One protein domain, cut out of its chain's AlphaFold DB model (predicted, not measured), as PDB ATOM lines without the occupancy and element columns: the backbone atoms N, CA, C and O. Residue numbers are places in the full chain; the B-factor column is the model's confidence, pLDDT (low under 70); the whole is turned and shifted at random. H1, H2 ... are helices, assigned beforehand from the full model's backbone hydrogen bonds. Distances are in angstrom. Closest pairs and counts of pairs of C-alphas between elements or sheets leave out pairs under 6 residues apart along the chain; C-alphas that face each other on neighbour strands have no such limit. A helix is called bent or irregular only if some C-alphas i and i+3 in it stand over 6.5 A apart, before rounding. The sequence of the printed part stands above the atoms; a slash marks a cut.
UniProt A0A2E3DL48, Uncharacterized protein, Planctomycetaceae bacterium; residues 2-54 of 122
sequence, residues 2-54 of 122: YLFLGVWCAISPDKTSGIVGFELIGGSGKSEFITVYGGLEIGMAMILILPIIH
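AT A GLANCE: This is residues 2 to 54 of the 122 residues of an uncharacterized protein of Planctomycetaceae bacterium (UniProt A0A2E3DL48). One long helix, H3, makes the longest axis, and a much shorter helix, H1, packs side by side on it, running the opposite way. The small helix H2 sits crosswise to H3 and touches it near the first part of H3, and residues 20 to 25 loop from H2 to where H3 begins. The printed part has 53 residues with three named helices, in the order H1, H2, H3, and no named strand; the class is all helix. It is only just loose, close to compact, with a radius of gyration of the C-alphas of 12.3 A, and spans 42 by 18 by 15 A.

IN THESE COORDINATES: Find C-alpha 26 at (-39.587, 72.759, 20.096); from there H3, residues 26 to 53, runs 39.6 A to C-alpha 53 at (-75.432, 85.097, 31.527). It has a kink of 30 degrees near residue 47 and is irregular, with C-alphas 48 and 51 being 7.0 A apart. H1, residues 2 to 11, begins at C-alpha 2, (-64.725, 76.090, 20.814), and is 14.0 A long. H2 holds residues 13 to 19.

HOW THE PARTS SIT: Look first at residues 33 to 46 of H3, the part that touches H1: the closest C-alphas, of Gly 6 and Gly 38, are 3.9 A apart. H1 and H3 run opposite ways at a shallow tilt of 28 degrees. H3 touches H2 with residues 30 to 34 alone; the closest C-alphas, of Pro 13 and Ile 34, are 6.6 A apart, and the lines are about perpendicular at 83 degrees. H1 and H2 only just touch, and only at the corner by their link, with 3 pairs of C-alphas within 8 A, the closest being Cys 9 and Thr 16 at 5.8 A. Every O i to N i+4 pair is within hydrogen-bond range in H1, against 2 of 3 in H2 and 19 of 24 in H3.

THE WHOLE: The C-alphas of Gly 26 and His 54, the two farthest apart, are 42.1 A from each other. The printed part has no cut; the link from H1 to H2 is tight and that from H2 to H3 short. The mean pLDDT of the printed part is 96.0, and no printed residue is under 70.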
ATOM      1  N   TYR A   2     -65.996  75.384  20.581       94.19
ATOM      2  CA  TYR A   2     -64.725  76.090  20.814       94.19
ATOM      3  C   TYR A   2     -64.133  75.931  22.220       94.19
ATOM      4  O   TYR A   2     -62.934  75.749  22.343       94.19
ATOM      5  N   LEU A   3     -64.960  75.907  23.275       96.00
ATOM      6  CA  LEU A   3     -64.447  75.671  24.632       96.00
ATOM      7  C   LEU A   3     -63.777  74.296  24.754       96.00
ATOM      8  O   LEU A   3     -62.712  74.168  25.338       96.00
ATOM      9  N   PHE A   4     -64.412  73.266  24.192       95.44
ATOM     10  CA  PHE A   4     -63.897  71.902  24.230       95.44
ATOM     11  C   PHE A   4     -62.640  71.752  23.369       95.44
ATOM     12  O   PHE A   4     -61.661  71.168  23.827       95.44
ATOM     13  N   LEU A   5     -62.658  72.300  22.150       93.75
ATOM     14  CA  LEU A   5     -61.510  72.256  21.244       93.75
ATOM     15  C   LEU A   5     -60.317  73.025  21.822       93.75
ATOM     16  O   LEU A   5     -59.243  72.446  21.943       93.75
ATOM     17  N   GLY A   6     -60.523  74.247  22.314       97.12
ATOM     18  CA  GLY A   6     -59.449  75.049  22.892       97.12
ATOM     19  C   GLY A   6     -58.857  74.425  24.156       97.12
ATOM     20  O   GLY A   6     -57.639  74.403  24.327       97.12
ATOM     21  N   VAL A   7     -59.688  73.818  25.014       97.81
ATOM     22  CA  VAL A   7     -59.182  73.029  26.150       97.81
ATOM     23  C   VAL A   7     -58.361  71.837  25.658       97.81
ATOM     24  O   VAL A   7     -57.277  71.610  26.187       97.81
ATOM     25  N   TRP A   8     -58.817  71.108  24.634       97.12
ATOM     26  CA  TRP A   8     -58.048  70.004  24.052       97.12
ATOM     27  C   TRP A   8     -56.694  70.498  23.513       97.12
ATOM     28  O   TRP A   8     -55.650  69.960  23.893       97.12
ATOM     29  N   CYS A   9     -56.678  71.562  22.713       96.75
ATOM     30  CA  CYS A   9     -55.456  72.161  22.176       96.75
ATOM     31  C   CYS A   9     -54.472  72.575  23.281       96.75
ATOM     32  O   CYS A   9     -53.265  72.397  23.122       96.75
ATOM     33  N   ALA A  10     -54.970  73.060  24.423       96.81
ATOM     34  CA  ALA A  10     -54.139  73.435  25.562       96.81
ATOM     35  C   ALA A  10     -53.559  72.226  26.325       96.81
ATOM     36  O   ALA A  10     -52.403  72.264  26.742       96.81
ATOM     37  N   ILE A  11     -54.331  71.146  26.509       97.69
ATOM     38  CA  ILE A  11     -53.894  69.968  27.287       97.69
ATOM     39  C   ILE A  11     -53.116  68.937  26.464       97.69
ATOM     40  O   ILE A  11     -52.433  68.083  27.025       97.69
ATOM     41  N   SER A  12     -53.271  68.919  25.141       97.00
ATOM     42  CA  SER A  12     -52.657  67.910  24.269       97.00
ATOM     43  C   SER A  12     -52.255  68.487  22.903       97.00
ATOM     44  O   SER A  12     -52.702  67.965  21.876       97.00
ATOM     45  N   PRO A  13     -51.369  69.504  22.878       96.31
ATOM     46  CA  PRO A  13     -51.005  70.239  21.666       96.31
ATOM     47  C   PRO A  13     -50.402  69.340  20.582       96.31
ATOM     48  O   PRO A  13     -50.804  69.446  19.429       96.31
ATOM     49  N   ASP A  14     -49.519  68.400  20.949       96.06
ATOM     50  CA  ASP A  14     -48.870  67.481  19.996       96.06
ATOM     51  C   ASP A  14     -49.891  66.610  19.237       96.06
ATOM     52  O   ASP A  14     -49.721  66.307  18.058       96.06
ATOM     53  N   LYS A  15     -50.986  66.209  19.902       94.25
ATOM     54  CA  LYS A  15     -52.039  65.394  19.276       94.25
ATOM     55  C   LYS A  15     -52.925  66.237  18.368       94.25
ATOM     56  O   LYS A  15     -53.261  65.807  17.268       94.25
ATOM     57  N   THR A  16     -53.340  67.412  18.834       94.31
ATOM     58  CA  THR A  16     -54.275  68.274  18.103       94.31
ATOM     59  C   THR A  16     -53.626  68.948  16.903       94.31
ATOM     60  O   THR A  16     -54.265  69.043  15.859       94.31
ATOM     61  N   SER A  17     -52.358  69.357  17.010       95.00
ATOM     62  CA  SER A  17     -51.613  69.937  15.888       95.00
ATOM     63  C   SER A  17     -51.443  68.914  14.762       95.00
ATOM     64  O   SER A  17     -51.659  69.238  13.597       95.00
ATOM     65  N   GLY A  18     -51.180  67.649  15.107       93.50
ATOM     66  CA  GLY A  18     -51.069  66.559  14.138       93.50
ATOM     67  C   GLY A  18     -52.350  66.314  13.329       93.50
ATOM     68  O   GLY A  18     -52.268  66.001  12.145       93.50
ATOM     69  N   ILE A  19     -53.540  66.522  13.912       89.50
ATOM     70  CA  ILE A  19     -54.826  66.375  13.195       89.50
ATOM     71  C   ILE A  19     -54.944  67.384  12.045       89.50
ATOM     72  O   ILE A  19     -55.505  67.064  10.994       89.50
ATOM     73  N   VAL A  20     -54.419  68.594  12.244       89.50
ATOM     74  CA  VAL A  20     -54.448  69.680  11.252       89.50
ATOM     75  C   VAL A  20     -53.172  69.753  10.408       89.50
ATOM     76  O   VAL A  20     -53.040  70.660   9.593       89.50
ATOM     77  N   GLY A  21     -52.257  68.788  10.559       91.56
ATOM     78  CA  GLY A  21     -51.023  68.699   9.773       91.56
ATOM     79  C   GLY A  21     -49.913  69.653  10.219       91.56
ATOM     80  O   GLY A  21     -49.027  69.960   9.431       91.56
ATOM     81  N   PHE A  22     -49.956  70.144  11.458       92.94
ATOM     82  CA  PHE A  22     -48.928  71.023  12.007       92.94
ATOM     83  C   PHE A  22     -47.839  70.252  12.746       92.94
ATOM     84  O   PHE A  22     -48.112  69.510  13.697       92.94
ATOM     85  N   GLU A  23     -46.594  70.532  12.370       95.50
ATOM     86  CA  GLU A  23     -45.405  70.143  13.121       95.50
ATOM     87  C   GLU A  23     -45.033  71.234  14.131       95.50
ATOM     88  O   GLU A  23     -44.901  72.412  13.792       95.50
ATOM     89  N   LEU A  24     -44.858  70.849  15.396       95.69
ATOM     90  CA  LEU A  24     -44.491  71.778  16.463       95.69
ATOM     91  C   LEU A  24     -42.973  71.783  16.659       95.69
ATOM     92  O   LEU A  24     -42.385  70.797  17.103       95.69
ATOM     93  N   ILE A  25     -42.337  72.920  16.374       96.44
ATOM     94  CA  ILE A  25     -40.884  73.078  16.506       96.44
ATOM     95  C   ILE A  25     -40.531  73.510  17.934       96.44
ATOM     96  O   ILE A  25     -40.647  74.683  18.308       96.44
ATOM     97  N   GLY A  26     -40.082  72.542  18.736       94.69
ATOM     98  CA  GLY A  26     -39.587  72.759  20.096       94.69
ATOM     99  C   GLY A  26     -40.595  73.462  21.014       94.69
ATOM    100  O   GLY A  26     -41.810  73.313  20.879       94.69
ATOM    101  N   GLY A  27     -40.083  74.240  21.971       96.62
ATOM    102  CA  GLY A  27     -40.922  75.007  22.899       96.62
ATOM    103  C   GLY A  27     -41.680  76.160  22.233       96.62
ATOM    104  O   GLY A  27     -42.791  76.472  22.649       96.62
ATOM    105  N   SER A  28     -41.115  76.752  21.175       97.19
ATOM    106  CA  SER A  28     -41.720  77.890  20.471       97.19
ATOM    107  C   SER A  28     -43.026  77.496  19.778       97.19
ATOM    108  O   SER A  28     -44.070  78.090  20.044       97.19
ATOM    109  N   GLY A  29     -43.009  76.414  18.985       96.62
ATOM    110  CA  GLY A  29     -44.211  75.918  18.309       96.62
ATOM    111  C   GLY A  29     -45.311  75.514  19.291       96.62
ATOM    112  O   GLY A  29     -46.476  75.841  19.080       96.62
ATOM    113  N   LYS A  30     -44.948  74.871  20.409       96.81
ATOM    114  CA  LYS A  30     -45.902  74.522  21.474       96.81
ATOM    115  C   LYS A  30     -46.513  75.756  22.133       96.81
ATOM    116  O   LYS A  30     -47.726  75.796  22.321       96.81
ATOM    117  N   SER A  31     -45.688  76.749  22.467       97.56
ATOM    118  CA  SER A  31     -46.143  78.006  23.068       97.56
ATOM    119  C   SER A  31     -47.142  78.725  22.163       97.56
ATOM    120  O   SER A  31     -48.212  79.126  22.622       97.56
ATOM    121  N   GLU A  32     -46.824  78.840  20.873       97.69
ATOM    122  CA  GLU A  32     -47.691  79.503  19.898       97.69
ATOM    123  C   GLU A  32     -48.994  78.725  19.686       97.69
ATOM    124  O   GLU A  32     -50.082  79.297  19.755       97.69
ATOM    125  N   PHE A  33     -48.911  77.400  19.518       97.56
ATOM    126  CA  PHE A  33     -50.090  76.562  19.308       97.56
ATOM    127  C   PHE A  33     -51.054  76.618  20.499       97.56
ATOM    128  O   PHE A  33     -52.253  76.800  20.305       97.56
ATOM    129  N   ILE A  34     -50.556  76.532  21.737       97.81
ATOM    130  CA  ILE A  34     -51.398  76.658  22.939       97.81
ATOM    131  C   ILE A  34     -52.026  78.054  23.016       97.81
ATOM    132  O   ILE A  34     -53.208  78.180  23.339       97.81
ATOM    133  N   THR A  35     -51.264  79.103  22.708       97.88
ATOM    134  CA  THR A  35     -51.748  80.488  22.796       97.88
ATOM    135  C   THR A  35     -52.856  80.755  21.782       97.88
ATOM    136  O   THR A  35     -53.913  81.272  22.145       97.88
ATOM    137  N   VAL A  36     -52.654  80.358  20.526       97.00
ATOM    138  CA  VAL A  36     -53.616  80.598  19.450       97.00
ATOM    139  C   VAL A  36     -54.726  79.550  19.485       97.00
ATOM    140  O   VAL A  36     -55.866  79.882  19.784       97.00
ATOM    141  N   TYR A  37     -54.428  78.272  19.258       95.62
ATOM    142  CA  TYR A  37     -55.466  77.238  19.160       95.62
ATOM    143  C   TYR A  37     -56.117  76.908  20.502       95.62
ATOM    144  O   TYR A  37     -57.274  76.508  20.535       95.62
ATOM    145  N   GLY A  38     -55.413  77.083  21.620       97.50
ATOM    146  CA  GLY A  38     -56.021  76.964  22.944       97.50
ATOM    147  C   GLY A  38     -56.711  78.257  23.372       97.50
ATOM    148  O   GLY A  38     -57.933  78.312  23.525       97.50
ATOM    149  N   GLY A  39     -55.919  79.312  23.563       98.31
ATOM    150  CA  GLY A  39     -56.371  80.582  24.133       98.31
ATOM    151  C   GLY A  39     -57.415  81.311  23.285       98.31
ATOM    152  O   GLY A  39     -58.455  81.707  23.818       98.31
ATOM    153  N   LEU A  40     -57.187  81.462  21.975       97.81
ATOM    154  CA  LEU A  40     -58.126  82.170  21.094       97.81
ATOM    155  C   LEU A  40     -59.456  81.417  20.981       97.81
ATOM    156  O   LEU A  40     -60.513  82.041  21.053       97.81
ATOM    157  N   GLU A  41     -59.426  80.087  20.859       97.06
ATOM    158  CA  GLU A  41     -60.648  79.276  20.815       97.06
ATOM    159  C   GLU A  41     -61.450  79.374  22.115       97.06
ATOM    160  O   GLU A  41     -62.664  79.593  22.081       97.06
ATOM    161  N   ILE A  42     -60.787  79.303  23.272       98.38
ATOM    162  CA  ILE A  42     -61.444  79.514  24.566       98.38
ATOM    163  C   ILE A  42     -62.051  80.924  24.636       98.38
ATOM    164  O   ILE A  42     -63.208  81.067  25.039       98.38
ATOM    165  N   GLY A  43     -61.331  81.955  24.189       98.00
ATOM    166  CA  GLY A  43     -61.832  83.332  24.130       98.00
ATOM    167  C   GLY A  43     -63.079  83.477  23.250       98.00
ATOM    168  O   GLY A  43     -64.078  84.062  23.675       98.00
ATOM    169  N   MET A  44     -63.080  82.874  22.057       97.62
ATOM    170  CA  MET A  44     -64.266  82.821  21.191       97.62
ATOM    171  C   MET A  44     -65.434  82.119  21.888       97.62
ATOM    172  O   MET A  44     -66.572  82.582  21.818       97.62
ATOM    173  N   ALA A  45     -65.173  81.028  22.611       97.19
ATOM    174  CA  ALA A  45     -66.208  80.331  23.362       97.19
ATOM    175  C   ALA A  45     -66.828  81.202  24.461       97.19
ATOM    176  O   ALA A  45     -68.048  81.188  24.627       97.19
ATOM    177  N   MET A  46     -66.014  81.985  25.174       96.94
ATOM    178  CA  MET A  46     -66.496  82.921  26.192       96.94
ATOM    179  C   MET A  46     -67.463  83.944  25.589       96.94
ATOM    180  O   MET A  46     -68.556  84.121  26.123       96.94
ATOM    181  N   ILE A  47     -67.128  84.536  24.435       96.81
ATOM    182  CA  ILE A  47     -68.012  85.476  23.720       96.81
ATOM    183  C   ILE A  47     -69.360  84.823  23.391       96.81
ATOM    184  O   ILE A  47     -70.411  85.443  23.561       96.81
ATOM    185  N   LEU A  48     -69.348  83.569  22.936       96.12
ATOM    186  CA  LEU A  48     -70.562  82.846  22.543       96.12
ATOM    187  C   LEU A  48     -71.408  82.367  23.733       96.12
ATOM    188  O   LEU A  48     -72.598  82.112  23.557       96.12
ATOM    189  N   ILE A  49     -70.830  82.269  24.933       96.56
ATOM    190  CA  ILE A  49     -71.526  81.878  26.170       96.56
ATOM    191  C   ILE A  49     -72.171  83.078  26.879       96.56
ATOM    192  O   ILE A  49     -73.153  82.892  27.597       96.56
ATOM    193  N   LEU A  50     -71.702  84.312  26.649       96.44
ATOM    194  CA  LEU A  50     -72.255  85.530  27.270       96.44
ATOM    195  C   LEU A  50     -73.797  85.645  27.262       96.44
ATOM    196  O   LEU A  50     -74.348  86.090  28.275       96.44
ATOM    197  N   PRO A  51     -74.534  85.235  26.208       96.00
ATOM    198  CA  PRO A  51     -75.996  85.320  26.200       96.00
ATOM    199  C   PRO A  51     -76.679  84.441  27.255       96.00
ATOM    200  O   PRO A  51     -77.803  84.743  27.649       96.00
ATOM    201  N   ILE A  52     -76.004  83.389  27.741       95.62
ATOM    202  CA  ILE A  52     -76.479  82.541  28.847       95.62
ATOM    203  C   ILE A  52     -76.496  83.338  30.155       95.62
ATOM    204  O   ILE A  52     -77.403  83.173  30.965       95.62
ATOM    205  N   ILE A  53     -75.519  84.230  30.346       95.69
ATOM    206  CA  ILE A  53     -75.432  85.097  31.527       95.69
ATOM    207  C   ILE A  53     -76.465  86.221  31.425       95.69
ATOM    208  O   ILE A  53     -77.150  86.532  32.397       95.69
ATOM    209  N   HIS A  54     -76.581  86.857  30.253       95.06
ATOM    210  CA  HIS A  54     -77.546  87.932  30.054       95.06
ATOM    211  C   HIS A  54     -77.954  88.092  28.584       95.06
ATOM    212  O   HIS A  54     -77.119  88.326  27.710       95.06
TER     213      HIS A  54